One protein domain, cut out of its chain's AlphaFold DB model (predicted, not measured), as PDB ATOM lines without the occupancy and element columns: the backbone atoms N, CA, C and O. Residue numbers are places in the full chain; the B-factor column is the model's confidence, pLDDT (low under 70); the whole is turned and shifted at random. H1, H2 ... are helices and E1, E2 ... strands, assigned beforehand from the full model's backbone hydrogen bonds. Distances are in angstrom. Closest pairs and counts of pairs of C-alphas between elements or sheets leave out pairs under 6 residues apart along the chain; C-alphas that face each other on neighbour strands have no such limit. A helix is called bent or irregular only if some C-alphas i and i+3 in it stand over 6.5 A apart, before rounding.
ATOM      1  N   ARG A   3     316.430 189.476 400.641       73.00
ATOM      2  CA  ARG A   3     316.998 190.797 400.381       73.00
ATOM      3  C   ARG A   3     317.602 190.784 398.983       73.00
ATOM      4  O   ARG A   3     318.624 190.152 398.762       73.00
ATOM      5  N   GLU A   4     316.959 191.468 398.049       82.88
ATOM      6  CA  GLU A   4     317.603 191.855 396.798       82.88
ATOM      7  C   GLU A   4     318.298 193.198 397.046       82.88
ATOM      8  O   GLU A   4     317.708 194.133 397.596       82.88
ATOM      9  N   ALA A   5     319.573 193.298 396.694       83.81
ATOM     10  CA  ALA A   5     320.330 194.532 396.867       83.81
ATOM     11  C   ALA A   5     320.927 194.967 395.534       83.81
ATOM     12  O   ALA A   5     321.446 194.148 394.780       83.81
ATOM     13  N   SER A   6     320.868 196.267 395.270       86.56
ATOM     14  CA  SER A   6     321.524 196.896 394.130       86.56
ATOM     15  C   SER A   6     322.475 197.962 394.653       86.56
ATOM     16  O   SER A   6     322.064 198.869 395.386       86.56
ATOM     17  N   VAL A   7     323.756 197.825 394.325       86.69
ATOM     18  CA  VAL A   7     324.808 198.729 394.793       86.69
ATOM     19  C   VAL A   7     325.581 199.259 393.598       86.69
ATOM     20  O   VAL A   7     326.152 198.490 392.826       86.69
ATOM     21  N   ASN A   8     325.622 200.586 393.489       89.19
ATOM     22  CA  ASN A   8     326.238 201.282 392.371       89.19
ATOM     23  C   ASN A   8     327.352 202.180 392.903       89.19
ATOM     24  O   ASN A   8     327.106 203.056 393.744       89.19
ATOM     25  N   PHE A   9     328.578 201.970 392.429       88.31
ATOM     26  CA  PHE A   9     329.726 202.700 392.954       88.31
ATOM     27  C   PHE A   9     330.898 202.779 391.998       88.31
ATOM     28  O   PHE A   9     331.100 201.904 391.160       88.31
ATOM     29  N   SER A  10     331.730 203.794 392.214       90.12
ATOM     30  CA  SER A  10     332.969 203.934 391.470       90.12
ATOM     31  C   SER A  10     334.128 203.305 392.244       90.12
ATOM     32  O   SER A  10     334.317 203.576 393.434       90.12
ATOM     33  N   ALA A  11     334.934 202.489 391.573       90.88
ATOM     34  CA  ALA A  11     336.156 201.890 392.096       90.88
ATOM     35  C   ALA A  11     337.403 202.594 391.543       90.88
ATOM     36  O   ALA A  11     337.375 203.224 390.485       90.88
ATOM     37  N   GLN A  12     338.530 202.456 392.246       89.56
ATOM     38  CA  GLN A  12     339.817 202.943 391.744       89.56
ATOM     39  C   GLN A  12     340.348 202.080 390.588       89.56
ATOM     40  O   GLN A  12     340.974 202.601 389.670       89.56
ATOM     41  N   ASP A  13     340.114 200.768 390.646       90.94
ATOM     42  CA  ASP A  13     340.502 199.787 389.631       90.94
ATOM     43  C   ASP A  13     339.387 198.741 389.538       90.94
ATOM     44  O   ASP A  13     339.257 197.879 390.409       90.94
ATOM     45  N   VAL A  14     338.557 198.839 388.497       93.12
ATOM     46  CA  VAL A  14     337.383 197.964 388.328       93.12
ATOM     47  C   VAL A  14     337.778 196.490 388.275       93.12
ATOM     48  O   VAL A  14     337.103 195.657 388.878       93.12
ATOM     49  N   VAL A  15     338.882 196.143 387.611       92.12
ATOM     50  CA  VAL A  15     339.298 194.742 387.443       92.12
ATOM     51  C   VAL A  15     339.715 194.145 388.780       92.12
ATOM     52  O   VAL A  15     339.241 193.069 389.156       92.12
ATOM     53  N   LYS A  16     340.576 194.853 389.521       93.44
ATOM     54  CA  LYS A  16     341.042 194.387 390.834       93.44
ATOM     55  C   LYS A  16     339.907 194.347 391.845       93.44
ATOM     56  O   LYS A  16     339.767 193.347 392.543       93.44
ATOM     57  N   THR A  17     339.083 195.390 391.901       93.19
ATOM     58  CA  THR A  17     337.953 195.444 392.832       93.19
ATOM     59  C   THR A  17     336.959 194.323 392.548       93.19
ATOM     60  O   THR A  17     336.594 193.600 393.470       93.19
ATOM     61  N   THR A  18     336.600 194.089 391.283       93.94
ATOM     62  CA  THR A  18     335.701 192.987 390.897       93.94
ATOM     63  C   THR A  18     336.256 191.630 391.333       93.94
ATOM     64  O   THR A  18     335.513 190.809 391.865       93.94
ATOM     65  N   LEU A  19     337.565 191.399 391.172       94.56
ATOM     66  CA  LEU A  19     338.210 190.158 391.606       94.56
ATOM     67  C   LEU A  19     338.153 189.972 393.131       94.56
ATOM     68  O   LEU A  19     337.874 188.875 393.611       94.56
ATOM     69  N   VAL A  20     338.399 191.036 393.899       94.81
ATOM     70  CA  VAL A  20     338.312 190.995 395.368       94.81
ATOM     71  C   VAL A  20     336.885 190.685 395.815       94.81
ATOM     72  O   VAL A  20     336.687 189.856 396.700       94.81
ATOM     73  N   ILE A  21     335.893 191.308 395.179       93.38
ATOM     74  CA  ILE A  21     334.470 191.096 395.461       93.38
ATOM     75  C   ILE A  21     334.051 189.655 395.160       93.38
ATOM     76  O   ILE A  21     333.357 189.033 395.961       93.38
ATOM     77  N   GLU A  22     334.514 189.101 394.043       93.31
ATOM     78  CA  GLU A  22     334.313 187.696 393.691       93.31
ATOM     79  C   GLU A  22     334.880 186.764 394.769       93.31
ATOM     80  O   GLU A  22     334.166 185.907 395.292       93.31
ATOM     81  N   GLN A  23     336.132 186.973 395.179       94.25
ATOM     82  CA  GLN A  23     336.752 186.172 396.236       94.25
ATOM     83  C   GLN A  23     336.010 186.299 397.569       94.25
ATOM     84  O   GLN A  23     335.904 185.327 398.314       94.25
ATOM     85  N   LEU A  24     335.504 187.492 397.879       93.31
ATOM     86  CA  LEU A  24     334.730 187.764 399.082       93.31
ATOM     87  C   LEU A  24     333.397 187.001 399.082       93.31
ATOM     88  O   LEU A  24     333.064 186.350 400.071       93.31
ATOM     89  N   GLY A  25     332.673 187.033 397.959       92.19
ATOM     90  CA  GLY A  25     331.423 186.296 397.779       92.19
ATOM     91  C   GLY A  25     331.623 184.785 397.906       92.19
ATOM     92  O   GLY A  25     330.900 184.132 398.659       92.19
ATOM     93  N   LEU A  26     332.664 184.246 397.261       92.62
ATOM     94  CA  LEU A  26     333.021 182.825 397.345       92.62
ATOM     95  C   LEU A  26     333.392 182.401 398.776       92.62
ATOM     96  O   LEU A  26     332.959 181.348 399.242       92.62
ATOM     97  N   LYS A  27     334.145 183.230 399.513       94.19
ATOM     98  CA  LYS A  27     334.507 182.963 400.922       94.19
ATOM     99  C   LYS A  27     333.295 182.879 401.849       94.19
ATOM    100  O   LYS A  27     333.345 182.153 402.835       94.19
ATOM    101  N   MET A  28     332.221 183.605 401.546       91.75
ATOM    102  CA  MET A  28     330.973 183.585 402.319       91.75
ATOM    103  C   MET A  28     329.972 182.519 401.855       91.75
ATOM    104  O   MET A  28     328.804 182.566 402.246       91.75
ATOM    105  N   GLY A  29     330.415 181.556 401.038       90.81
ATOM    106  CA  GLY A  29     329.577 180.463 400.541       90.81
ATOM    107  C   GLY A  29     328.594 180.887 399.448       90.81
ATOM    108  O   GLY A  29     327.615 180.186 399.203       90.81
ATOM    109  N   GLY A  30     328.822 182.046 398.825       91.94
ATOM    110  CA  GLY A  30     328.083 182.499 397.654       91.94
ATOM    111  C   GLY A  30     328.704 182.029 396.341       91.94
ATOM    112  O   GLY A  30     329.772 181.419 396.310       91.94
ATOM    113  N   PHE A  31     328.037 182.353 395.239       92.75
ATOM    114  CA  PHE A  31     328.498 182.080 393.882       92.75
ATOM    115  C   PHE A  31     328.123 183.216 392.929       92.75
ATOM    116  O   PHE A  31     327.260 184.048 393.212       92.75
ATOM    117  N   ILE A  32     328.797 183.248 391.785       93.94
ATOM    118  CA  ILE A  32     328.626 184.280 390.763       93.94
ATOM    119  C   ILE A  32     327.650 183.748 389.720       93.94
ATOM    120  O   ILE A  32     327.903 182.714 389.106       93.94
ATOM    121  N   GLU A  33     326.541 184.453 389.524       92.19
ATOM    122  CA  GLU A  33     325.564 184.137 388.481       92.19
ATOM    123  C   GLU A  33     325.961 184.783 387.152       92.19
ATOM    124  O   GLU A  33     325.863 184.169 386.092       92.19
ATOM    125  N   HIS A  34     326.445 186.023 387.211       94.44
ATOM    126  CA  HIS A  34     326.851 186.779 386.037       94.44
ATOM    127  C   HIS A  34     328.036 187.674 386.366       94.44
ATOM    128  O   HIS A  34     328.041 188.317 387.413       94.44
ATOM    129  N   LYS A  35     329.008 187.745 385.456       94.31
ATOM    130  CA  LYS A  35     330.153 188.652 385.523       94.31
ATOM    131  C   LYS A  35     330.464 189.150 384.124       94.31
ATOM    132  O   LYS A  35     330.806 188.358 383.248       94.31
ATOM    133  N   ASN A  36     330.415 190.457 383.950       94.81
ATOM    134  CA  ASN A  36     330.838 191.126 382.737       94.81
ATOM    135  C   ASN A  36     331.757 192.287 383.113       94.81
ATOM    136  O   ASN A  36     331.424 193.081 383.985       94.81
ATOM    137  N   VAL A  37     332.923 192.368 382.477       94.12
ATOM    138  CA  VAL A  37     333.876 193.468 382.666       94.12
ATOM    139  C   VAL A  37     334.241 193.970 381.283       94.12
ATOM    140  O   VAL A  37     334.778 193.213 380.473       94.12
ATOM    141  N   ASN A  38     333.934 195.230 381.005       93.81
ATOM    142  CA  ASN A  38     334.134 195.830 379.697       93.81
ATOM    143  C   ASN A  38     334.928 197.143 379.805       93.81
ATOM    144  O   ASN A  38     335.176 197.686 380.884       93.81
ATOM    145  N   TYR A  39     335.372 197.634 378.649       91.44
ATOM    146  CA  TYR A  39     336.001 198.942 378.523       91.44
ATOM    147  C   TYR A  39     335.308 199.702 377.404       91.44
ATOM    148  O   TYR A  39     335.461 199.358 376.230       91.44
ATOM    149  N   THR A  40     334.584 200.757 377.755       90.88
ATOM    150  CA  THR A  40     333.946 201.629 376.771       90.88
ATOM    151  C   THR A  40     334.959 202.664 376.291       90.88
ATOM    152  O   THR A  40     335.476 203.453 377.084       90.88
ATOM    153  N   VAL A  41     335.273 202.664 374.992       91.50
ATOM    154  CA  VAL A  41     336.152 203.671 374.378       91.50
ATOM    155  C   VAL A  41     335.329 204.925 374.098       91.50
ATOM    156  O   VAL A  41     334.413 204.897 373.282       91.50
ATOM    157  N   LEU A  42     335.640 206.019 374.791       91.56
ATOM    158  CA  LEU A  42     334.943 207.299 374.650       91.56
ATOM    159  C   LEU A  42     335.543 208.151 373.536       91.56
ATOM    160  O   LEU A  42     334.831 208.840 372.816       91.56
ATOM    161  N   GLU A  43     336.867 208.120 373.422       90.06
ATOM    162  CA  GLU A  43     337.611 208.894 372.437       90.06
ATOM    163  C   GLU A  43     338.876 208.127 372.065       90.06
ATOM    164  O   GLU A  43     339.523 207.533 372.930       90.06
ATOM    165  N   ALA A  44     339.233 208.139 370.784       89.62
ATOM    166  CA  ALA A  44     340.466 207.548 370.291       89.62
ATOM    167  C   ALA A  44     341.157 208.527 369.343       89.62
ATOM    168  O   ALA A  44     340.534 209.062 368.426       89.62
ATOM    169  N   LYS A  45     342.454 208.746 369.551       88.62
ATOM    170  CA  LYS A  45     343.297 209.571 368.688       88.62
ATOM    171  C   LYS A  45     344.529 208.784 368.284       88.62
ATOM    172  O   LYS A  45     345.206 208.219 369.136       88.62
ATOM    173  N   SER A  46     344.838 208.765 366.994       87.56
ATOM    174  CA  SER A  46     346.053 208.147 366.474       87.56
ATOM    175  C   SER A  46     347.096 209.201 366.109       87.56
ATOM    176  O   SER A  46     346.780 210.322 365.708       87.56
ATOM    177  N   GLN A  47     348.362 208.828 366.260       85.75
ATOM    178  CA  GLN A  47     349.514 209.582 365.800       85.75
ATOM    179  C   GLN A  47     350.464 208.630 365.077       85.75
ATOM    180  O   GLN A  47     350.873 207.613 365.638       85.75
ATOM    181  N   ASN A  48     350.835 208.973 363.845       83.94
ATOM    182  CA  ASN A  48     351.840 208.221 363.100       83.94
ATOM    183  C   ASN A  48     353.195 208.347 363.803       83.94
ATOM    184  O   ASN A  48     353.616 209.448 364.172       83.94
ATOM    185  N   ILE A  49     353.868 207.217 363.986       82.38
ATOM    186  CA  ILE A  49     355.245 207.145 364.473       82.38
ATOM    187  C   ILE A  49     356.123 206.511 363.383       82.38
ATOM    188  O   ILE A  49     355.629 206.010 362.373       82.38
ATOM    189  N   SER A  50     357.444 206.583 363.544       77.25
ATOM    190  CA  SER A  50     358.388 206.016 362.575       77.25
ATOM    191  C   SER A  50     358.159 204.513 362.356       77.25
ATOM    192  O   SER A  50     357.623 203.824 363.224       77.25
ATOM    193  N   GLU A  51     358.618 204.003 361.207       74.25
ATOM    194  CA  GLU A  51     358.545 202.577 360.830       74.25
ATOM    195  C   GLU A  51     357.126 202.050 360.529       74.25
ATOM    196  O   GLU A  51     356.856 200.864 360.706       74.25
ATOM    197  N   GLY A  52     356.199 202.910 360.087       73.38
ATOM    198  CA  GLY A  52     354.837 202.488 359.715       73.38
ATOM    199  C   GLY A  52     353.981 202.041 360.904       73.38
ATOM    200  O   GLY A  52     352.968 201.362 360.734       73.38
ATOM    201  N   LYS A  53     354.387 202.399 362.124       81.94
ATOM    202  CA  LYS A  53     353.614 202.166 363.342       81.94
ATOM    203  C   LYS A  53     352.737 203.387 363.636       81.94
ATOM    204  O   LYS A  53     353.075 204.521 363.304       81.94
ATOM    205  N   ILE A  54     351.619 203.163 364.310       87.00
ATOM    206  CA  ILE A  54     350.751 204.205 364.857       87.00
ATOM    207  C   ILE A  54     350.666 204.058 366.365       87.00
ATOM    208  O   ILE A  54     350.525 202.965 366.908       87.00
ATOM    209  N   LYS A  55     350.731 205.190 367.050       88.62
ATOM    210  CA  LYS A  55     350.446 205.300 368.472       88.62
ATOM    211  C   LYS A  55     348.988 205.710 368.634       88.62
ATOM    212  O   LYS A  55     348.593 206.761 368.139       88.62
ATOM    213  N   ILE A  56     348.189 204.880 369.294       88.75
ATOM    214  CA  ILE A  56     346.767 205.125 369.535       88.75
ATOM    215  C   ILE A  56     346.584 205.463 371.015       88.75
ATOM    216  O   ILE A  56     346.895 204.652 371.889       88.75
ATOM    217  N   PHE A  57     346.067 206.657 371.277       90.50
ATOM    218  CA  PHE A  57     345.628 207.119 372.585       90.50
ATOM    219  C   PHE A  57     344.124 206.909 372.697       90.50
ATOM    220  O   PHE A  57     343.364 207.486 371.923       90.50
ATOM    221  N   GLU A  58     343.689 206.106 373.660       91.06
ATOM    222  CA  GLU A  58     342.271 205.858 373.905       91.06
ATOM    223  C   GLU A  58     341.885 206.346 375.293       91.06
ATOM    224  O   GLU A  58     342.459 205.916 376.297       91.06
ATOM    225  N   LYS A  59     340.873 207.208 375.353       93.25
ATOM    226  CA  LYS A  59     340.158 207.527 376.581       93.25
ATOM    227  C   LYS A  59     339.112 206.446 376.801       93.25
ATOM    228  O   LYS A  59     338.137 206.362 376.054       93.25
ATOM    229  N   ILE A  60     339.316 205.621 377.818       92.56
ATOM    230  CA  ILE A  60     338.446 204.490 378.131       92.56
ATOM    231  C   ILE A  60     337.761 204.676 379.480       92.56
ATOM    232  O   ILE A  60     338.316 205.288 380.394       92.56
ATOM    233  N   ARG A  61     336.563 204.114 379.607       92.62
ATOM    234  CA  ARG A  61     335.839 203.961 380.867       92.62
ATOM    235  C   ARG A  61     335.675 202.468 381.165       92.62
ATOM    236  O   ARG A  61     334.936 201.801 380.442       92.62
ATOM    237  N   PRO A  62     336.403 201.931 382.152       93.50
ATOM    238  CA  PRO A  62     336.166 200.585 382.657       93.50
ATOM    239  C   PRO A  62     334.828 200.517 383.397       93.50
ATOM    240  O   PRO A  62     334.561 201.367 384.251       93.50
ATOM    241  N   GLU A  63     334.019 199.507 383.094       93.75
ATOM    242  CA  GLU A  63     332.757 199.229 383.784       93.75
ATOM    243  C   GLU A  63     332.635 197.717 384.029       93.75
ATOM    244  O   GLU A  63     333.165 196.892 383.272       93.75
ATOM    245  N   ALA A  64     331.980 197.341 385.123       94.62
ATOM    246  CA  ALA A  64     331.687 195.956 385.444       94.62
ATOM    247  C   ALA A  64     330.271 195.787 385.988       94.62
ATOM    248  O   ALA A  64     329.825 196.531 386.864       94.62
ATOM    249  N   ASP A  65     329.620 194.736 385.502       94.69
ATOM    250  CA  ASP A  65     328.318 194.267 385.951       94.69
ATOM    251  C   ASP A  65     328.487 192.883 386.570       94.69
ATOM    252  O   ASP A  65     329.023 191.954 385.951       94.69
ATOM    253  N   LEU A  66     328.040 192.739 387.812       94.06
ATOM    254  CA  LEU A  66     328.234 191.521 388.583       94.06
ATOM    255  C   LEU A  66     326.952 191.173 389.341       94.06
ATOM    256  O   LEU A  66     326.395 191.998 390.063       94.06
ATOM    257  N   ILE A  67     326.488 189.935 389.177       94.56
ATOM    258  CA  ILE A  67     325.349 189.373 389.906       94.56
ATOM    259  C   ILE A  67     325.882 188.230 390.759       94.56
ATOM    260  O   ILE A  67     326.362 187.222 390.232       94.56
ATOM    261  N   ILE A  68     325.805 188.394 392.077       93.19
ATOM    262  CA  ILE A  68     326.271 187.399 393.048       93.19
ATOM    263  C   ILE A  68     325.088 186.935 393.883       93.19
ATOM    264  O   ILE A  68     324.314 187.752 394.389       93.19
ATOM    265  N   ARG A  69     324.979 185.620 394.065       92.88
ATOM    266  CA  ARG A  69     324.080 185.012 395.042       92.88
ATOM    267  C   ARG A  69     324.861 184.630 396.283       92.88
ATOM    268  O   ARG A  69     325.837 183.890 396.203       92.88
ATOM    269  N   ILE A  70     324.440 185.141 397.432       92.38
ATOM    270  CA  ILE A  70     325.099 184.914 398.726       92.38
ATOM    271  C   ILE A  70     324.050 184.421 399.719       92.38
ATOM    272  O   ILE A  70     322.915 184.899 399.656       92.38
ATOM    273  N   PRO A  71     324.379 183.500 400.643       92.25
ATOM    274  CA  PRO A  71     323.466 183.115 401.710       92.25
ATOM    275  C   PRO A  71     322.852 184.338 402.403       92.25
ATOM    276  O   PRO A  71     323.559 185.282 402.769       92.25
ATOM    277  N   SER A  72     321.533 184.333 402.585       87.94
ATOM    278  CA  SER A  72     320.762 185.481 403.085       87.94
ATOM    279  C   SER A  72     321.208 185.971 404.471       87.94
ATOM    280  O   SER A  72     321.012 187.140 404.810       87.94
ATOM    281  N   GLU A  73     321.835 185.099 405.260       88.38
ATOM    282  CA  GLU A  73     322.481 185.415 406.540       88.38
ATOM    283  C   GLU A  73     323.744 186.280 406.389       88.38
ATOM    284  O   GLU A  73     323.964 187.194 407.183       88.38
ATOM    285  N   ASN A  74     324.523 186.062 405.326       90.00
ATOM    286  CA  ASN A  74     325.806 186.725 405.079       90.00
ATOM    287  C   ASN A  74     325.676 187.966 404.185       90.00
ATOM    288  O   ASN A  74     326.604 188.770 404.111       90.00
ATOM    289  N   ALA A  75     324.524 188.165 403.538       87.06
ATOM    290  CA  ALA A  75     324.293 189.263 402.599       87.06
ATOM    291  C   ALA A  75     324.569 190.654 403.202       87.06
ATOM    292  O   ALA A  75     325.186 191.501 402.559       87.06
ATOM    293  N   ALA A  76     324.156 190.894 404.452       86.12
ATOM    294  CA  ALA A  76     324.398 192.176 405.122       86.12
ATOM    295  C   ALA A  76     325.896 192.409 405.391       86.12
ATOM    296  O   ALA A  76     326.412 193.497 405.140       86.12
ATOM    297  N   THR A  77     326.597 191.376 405.857       89.44
ATOM    298  CA  THR A  77     328.041 191.415 406.114       89.44
ATOM    299  C   THR A  77     328.829 191.639 404.829       89.44
ATOM    300  O   THR A  77     329.740 192.463 404.822       89.44
ATOM    301  N   PHE A  78     328.443 190.976 403.735       89.94
ATOM    302  CA  PHE A  78     329.065 191.173 402.430       89.94
ATOM    303  C   PHE A  78     328.980 192.625 401.978       89.94
ATOM    304  O   PHE A  78     330.015 193.214 401.690       89.94
ATOM    305  N   VAL A  79     327.789 193.238 401.989       87.06
ATOM    306  CA  VAL A  79     327.652 194.637 401.549       87.06
ATOM    307  C   VAL A  79     328.469 195.588 402.429       87.06
ATOM    308  O   VAL A  79     329.131 196.479 401.906       87.06
ATOM    309  N   ASN A  80     328.520 195.361 403.744       87.25
ATOM    310  CA  ASN A  80     329.368 196.160 404.635       87.25
ATOM    311  C   ASN A  80     330.866 196.033 404.305       87.25
ATOM    312  O   ASN A  80     331.608 197.005 404.423       87.25
ATOM    313  N   GLN A  81     331.315 194.854 403.870       89.19
ATOM    314  CA  GLN A  81     332.694 194.618 403.432       89.19
ATOM    315  C   GLN A  81     332.999 195.185 402.039       89.19
ATOM    316  O   GLN A  81     334.173 195.313 401.693       89.19
ATOM    317  N   LEU A  82     331.982 195.558 401.254       87.25
ATOM    318  CA  LEU A  82     332.179 196.297 400.006       87.25
ATOM    319  C   LEU A  82     332.546 197.759 400.263       87.25
ATOM    320  O   LEU A  82     333.297 198.322 399.475       87.25
ATOM    321  N   LEU A  83     332.073 198.356 401.365       85.94
ATOM    322  CA  LEU A  83     332.244 199.787 401.655       85.94
ATOM    323  C   LEU A  83     333.699 200.284 401.531       85.94
ATOM    324  O   LEU A  83     333.907 201.306 400.881       85.94
ATOM    325  N   PRO A  84     334.728 199.584 402.055       88.12
ATOM    326  CA  PRO A  84     336.120 200.021 401.918       88.12
ATOM    327  C   PRO A  84     336.677 199.927 400.488       88.12
ATOM    328  O   PRO A  84     337.714 200.518 400.203       88.12
ATOM    329  N   LEU A  85     336.034 199.161 399.600       85.56
ATOM    330  CA  LEU A  85     336.442 198.986 398.200       85.56
ATOM    331  C   LEU A  85     335.871 200.078 397.280       85.56
ATOM    332  O   LEU A  85     336.249 200.162 396.108       85.56
ATOM    333  N   MET A  86     334.950 200.893 397.798       85.19
ATOM    334  CA  MET A  86     334.277 201.959 397.065       85.19
ATOM    335  C   MET A  86     335.148 203.218 397.116       85.19
ATOM    336  O   MET A  86     335.400 203.762 398.188       85.19
ATOM    337  N   TYR A  87     335.616 203.686 395.958       79.31
ATOM    338  CA  TYR A  87     336.382 204.932 395.856       79.31
ATOM    339  C   TYR A  87     335.450 206.149 395.915       79.31
ATOM    340  O   TYR A  87     335.695 207.079 396.679       79.31
ATOM    341  N   PHE A  88     334.338 206.099 395.173       72.69
ATOM    342  CA  PHE A  88     333.209 207.014 395.342       72.69
ATOM    343  C   PHE A  88     331.913 206.231 395.521       72.69
ATOM    344  O   PHE A  88     331.588 205.330 394.743       72.69
ATOM    345  N   PHE A  89     331.166 206.594 396.559       63.38
ATOM    346  CA  PHE A  89     329.847 206.044 396.834       63.38
ATOM    347  C   PHE A  89     328.787 206.900 396.137       63.38
ATOM    348  O   PHE A  89     328.592 208.054 396.517       63.38
ATOM    349  N   ASN A  90     328.110 206.341 395.130       59.53
ATOM    350  CA  ASN A  90     327.098 207.067 394.360       59.53
ATOM    351  C   ASN A  90     325.681 206.777 394.881       59.53
ATOM    352  O   ASN A  90     324.959 207.707 395.236       59.53
ATOM    353  N   GLN A  91     325.270 205.502 394.950       61.16
ATOM    354  CA  GLN A  91     323.912 205.133 395.368       61.16
ATOM    355  C   GLN A  91     323.824 203.675 395.854       61.16
ATOM    356  O   GLN A  91     324.415 202.770 395.269       61.16
ATOM    357  N   GLN A  92     323.020 203.433 396.894       61.59
ATOM    358  CA  GLN A  92     322.691 202.098 397.408       61.59
ATOM    359  C   GLN A  92     321.173 201.951 397.508       61.59
ATOM    360  O   GLN A  92     320.511 202.754 398.165       61.59
ATOM    361  N   GLN A  93     320.619 200.917 396.875       60.47
ATOM    362  CA  GLN A  93     319.194 200.604 396.927       60.47
ATOM    363  C   GLN A  93     318.986 199.197 397.491       60.47
ATOM    364  O   GLN A  93     319.541 198.216 397.003       60.47
ATOM    365  N   TYR A  94     318.163 199.102 398.534       58.50
ATOM    366  CA  TYR A  94     317.781 197.837 399.159       58.50
ATOM    367  C   TYR A  94     316.315 197.548 398.860       58.50
ATOM    368  O   TYR A  94     315.450 198.374 399.152       58.50
ATOM    369  N   SER A  95     316.030 196.366 398.318       61.97
ATOM    370  CA  SER A  95     314.674 195.884 398.067       61.97
ATOM    371  C   SER A  95     314.451 194.577 398.824       61.97
ATOM    372  O   SER A  95     315.193 193.610 398.680       61.97
ATOM    373  N   ALA A  96     313.430 194.523 399.675       57.75
ATOM    374  CA  ALA A  96     313.102 193.310 400.419       57.75
ATOM    375  C   ALA A  96     311.763 192.760 399.936       57.75
ATOM    376  O   ALA A  96     310.708 193.322 400.235       57.75
ATOM    377  N   LYS A  97     311.798 191.639 399.213       60.03
ATOM    378  CA  LYS A  97     310.590 190.968 398.728       60.03
ATOM    379  C   LYS A  97     310.256 189.778 399.627       60.03
ATOM    380  O   LYS A  97     311.115 188.973 399.984       60.03
ATOM    381  N   SER A 141     320.347 185.485 398.772       90.06
ATOM    382  CA  SER A 141     320.095 186.872 398.418       90.06
ATOM    383  C   SER A 141     320.858 187.213 397.144       90.06
ATOM    384  O   SER A 141     322.054 186.923 397.038       90.06
ATOM    385  N   THR A 142     320.171 187.839 396.190       90.94
ATOM    386  CA  THR A 142     320.764 188.297 394.928       90.94
ATOM    387  C   THR A 142     321.252 189.729 395.079       90.94
ATOM    388  O   THR A 142     320.491 190.625 395.456       90.94
ATOM    389  N   ILE A 143     322.528 189.947 394.779       90.44
ATOM    390  CA  ILE A 143     323.172 191.251 394.866       90.44
ATOM    391  C   ILE A 143     323.655 191.645 393.476       90.44
ATOM    392  O   ILE A 143     324.504 190.973 392.888       90.44
ATOM    393  N   HIS A 144     323.098 192.740 392.973       92.94
ATOM    394  CA  HIS A 144     323.486 193.380 391.727       92.94
ATOM    395  C   HIS A 144     324.503 194.471 392.037       92.94
ATOM    396  O   HIS A 144     324.239 195.367 392.843       92.94
ATOM    397  N   LEU A 145     325.669 194.375 391.415       91.44
ATOM    398  CA  LEU A 145     326.764 195.307 391.593       91.44
ATOM    399  C   LEU A 145     327.097 195.930 390.244       91.44
ATOM    400  O   LEU A 145     327.440 195.222 389.296       91.44
ATOM    401  N   ASN A 146     327.026 197.254 390.201       93.12
ATOM    402  CA  ASN A 146     327.425 198.057 389.059       93.12
ATOM    403  C   ASN A 146     328.631 198.888 389.488       93.12
ATOM    404  O   ASN A 146     328.525 199.746 390.370       93.12
ATOM    405  N   ILE A 147     329.782 198.578 388.898       92.44
ATOM    406  CA  ILE A 147     331.068 199.150 389.279       92.44
ATOM    407  C   ILE A 147     331.611 199.941 388.100       92.44
ATOM    408  O   ILE A 147     331.894 199.371 387.049       92.44
ATOM    409  N   ASP A 148     331.796 201.240 388.279       92.25
ATOM    410  CA  ASP A 148     332.410 202.104 387.274       92.25
ATOM    411  C   ASP A 148     333.784 202.605 387.735       92.25
ATOM    412  O   ASP A 148     334.132 202.558 388.912       92.25
ATOM    413  N   GLN A 149     334.611 203.064 386.805       90.56
ATOM    414  CA  GLN A 149     335.857 203.757 387.125       90.56
ATOM    415  C   GLN A 149     335.921 205.080 386.358       90.56
ATOM    416  O   GLN A 149     335.478 205.149 385.205       90.56
ATOM    417  N   PRO A 150     336.525 206.136 386.940       89.12
ATOM    418  CA  PRO A 150     336.839 207.348 386.199       89.12
ATOM    419  C   PRO A 150     337.619 207.054 384.916       89.12
ATOM    420  O   PRO A 150     338.416 206.118 384.836       89.12
ATOM    421  N   THR A 151     337.407 207.881 383.896       90.38
ATOM    422  CA  THR A 151     338.003 207.652 382.579       90.38
ATOM    423  C   THR A 151     339.523 207.723 382.640       90.38
ATOM    424  O   THR A 151     340.063 208.719 383.126       90.38
ATOM    425  N   ILE A 152     340.200 206.724 382.085       89.75
ATOM    426  CA  ILE A 152     341.662 206.677 381.993       89.75
ATOM    427  C   ILE A 152     342.110 206.770 380.537       89.75
ATOM    428  O   ILE A 152     341.370 206.409 379.622       89.75
ATOM    429  N   VAL A 153     343.331 207.256 380.323       91.69
ATOM    430  CA  VAL A 153     343.964 207.258 379.001       91.69
ATOM    431  C   VAL A 153     344.928 206.087 378.936       91.69
ATOM    432  O   VAL A 153     345.804 205.961 379.791       91.69
ATOM    433  N   ARG A 154     344.774 205.240 377.919       88.62
ATOM    434  CA  ARG A 154     345.744 204.191 377.596       88.62
ATOM    435  C   ARG A 154     346.402 204.469 376.256       88.62
ATOM    436  O   ARG A 154     345.776 205.001 375.341       88.62
ATOM    437  N   GLU A 155     347.659 204.069 376.151       89.44
ATOM    438  CA  GLU A 155     348.426 204.109 374.914       89.44
ATOM    439  C   GLU A 155     348.620 202.678 374.408       89.44
ATOM    440  O   GLU A 155     348.984 201.789 375.181       89.44
ATOM    441  N   ARG A 156     348.399 202.454 373.111       88.31
ATOM    442  CA  ARG A 156     348.858 201.241 372.426       88.31
ATOM    443  C   ARG A 156     349.610 201.589 371.151       88.31
ATOM    444  O   ARG A 156     349.295 202.576 370.488       88.31
ATOM    445  N   ILE A 157     350.587 200.759 370.808       86.56
ATOM    446  CA  ILE A 157     351.275 200.811 369.519       86.56
ATOM    447  C   ILE A 157     350.638 199.752 368.629       86.56
ATOM    448  O   ILE A 157     350.524 198.597 369.032       86.56
ATOM    449  N   ASP A 158     350.229 200.159 367.438       83.38
ATOM    450  CA  ASP A 158     349.669 199.287 366.413       83.38
ATOM    451  C   ASP A 158     350.385 199.539 365.080       83.38
ATOM    452  O   ASP A 158     351.179 200.479 364.958       83.38
ATOM    453  N   VAL A 159     350.142 198.706 364.075       79.44
ATOM    454  CA  VAL A 159     350.726 198.884 362.743       79.44
ATOM    455  C   VAL A 159     349.743 199.635 361.851       79.44
ATOM    456  O   VAL A 159     348.564 199.293 361.771       79.44
ATOM    457  N   ASN A 160     350.214 200.675 361.164       72.00
ATOM    458  CA  ASN A 160     349.376 201.433 360.250       72.00
ATOM    459  C   ASN A 160     349.201 200.663 358.941       72.00
ATOM    460  O   ASN A 160     350.001 200.799 358.019       72.00
ATOM    461  N   LEU A 161     348.140 199.864 358.842       65.50
ATOM    462  CA  LEU A 161     347.815 199.078 357.646       65.50
ATOM    463  C   LEU A 161     347.762 199.927 356.361       65.50
ATOM    464  O   LEU A 161     348.136 199.428 355.300       65.50
ATOM    465  N   ASN A 162     347.381 201.209 356.449       63.91
ATOM    466  CA  ASN A 162     347.359 202.116 355.297       63.91
ATOM    467  C   ASN A 162     348.773 202.501 354.828       63.91
ATOM    468  O   ASN A 162     349.002 202.609 353.623       63.91
ATOM    469  N   ASP A 163     349.729 202.645 355.752       57.06
ATOM    470  CA  ASP A 163     351.133 202.916 355.411       57.06
ATOM    471  C   ASP A 163     351.831 201.648 354.900       57.06
ATOM    472  O   ASP A 163     352.609 201.721 353.953       57.06
ATOM    473  N   ILE A 164     351.518 200.464 355.444       54.00
ATOM    474  CA  ILE A 164     352.051 199.189 354.925       54.00
ATOM    475  C   ILE A 164     351.528 198.925 353.503       54.00
ATOM    476  O   ILE A 164     352.268 198.441 352.644       54.00
ATOM    477  N   ALA A 165     350.262 199.265 353.234       55.66
ATOM    478  CA  ALA A 165     349.682 199.182 351.897       55.66
ATOM    479  C   ALA A 165     350.334 200.174 350.918       55.66
ATOM    480  O   ALA A 165     350.479 199.842 349.746       55.66
ATOM    481  N   GLN A 166     350.785 201.347 351.380       56.09
ATOM    482  CA  GLN A 166     351.600 202.260 350.567       56.09
ATOM    483  C   GLN A 166     353.049 201.787 350.395       56.09
ATOM    484  O   GLN A 166     353.601 201.960 349.313       56.09
ATOM    485  N   LEU A 167     353.656 201.140 351.396       53.50
ATOM    486  CA  LEU A 167     355.001 200.560 351.276       53.50
ATOM    487  C   LEU A 167     355.054 199.372 350.297       53.50
ATOM    488  O   LEU A 167     356.048 199.214 349.591       53.50
TER     489      LEU A 167
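What this domain is: This is residues 3 to 97 and 141 to 167 of the 216 residues of an uncharacterized protein of Acinetobacter piscicola (UniProt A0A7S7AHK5). A head and a long arm: E4, E1, E5 and parts of E3 and E2 make a sheet with H1 and H2 over one face, and the hairpin E2 and E3 runs on with E6 as a narrow arm tipped by H3. The 122 printed residues have three named helices and six strands, E1 H1 E2 E3 H2 E4 E5 E6 H3, of mixed class, in a branched sheet where only E1 and E5 are parallel. It is loose, radius of gyration of the C-alphas 19.5 A, spanning 66 by 24 by 23 A.

How they stand to each other: Beside E1, residues 3 to 10, find antiparallel E4, residues 88 to 97, on one side and parallel E5, residues 141 to 148, on the other; N 6 and O 93, 2.9 A, and N 7 and O 144, 2.9 A, are within hydrogen-bond range. H1, residues 14 to 27, is on the sheet at a height of 8.6 A. E2, residues 31 to 48, bends by 57 degrees at residue 45 and forms a hairpin with E3, residues 53 to 71, which bends by 58 degrees at residue 57; N 38 and O 63 are 2.9 A apart. On E3's other side stand E5, N 66 to O 145 3.0 A, and E6, residues 152 to 159, N 56 to O 156 2.8 A, both antiparallel. H2, residues 75 to 85, only just irregular with C-alphas 81 and 84 6.6 A apart, is on the same face as H1 and touches it, closest C-alphas Thr 17 and Leu 85 at 6.6 A. H3, residues 161 to 167, only grazes the sheet. Every O i to N i+4 pair is within range in H1 and H3, 4 of 7 in H2.

Where its parts are: Start at C-alpha 3, (316.998, 190.797, 400.381), where E1 begins. E2 spans 46.6 A; E3 runs 52.4 A from C-alpha 53, (353.614, 202.166, 363.342). H3 ends at C-alpha 167, (355.001, 200.560, 351.276).

The domain as a whole: The C-alphas farthest apart, Glu 73 and Leu 167, are 65.9 A apart. Residues 98 to 140 are not printed; C-alphas 97 and 141 stand 10.4 A apart across the cut. The links printed whole are tight. pLDDT is under 70 at residues 89 to 97 and 161 to 167.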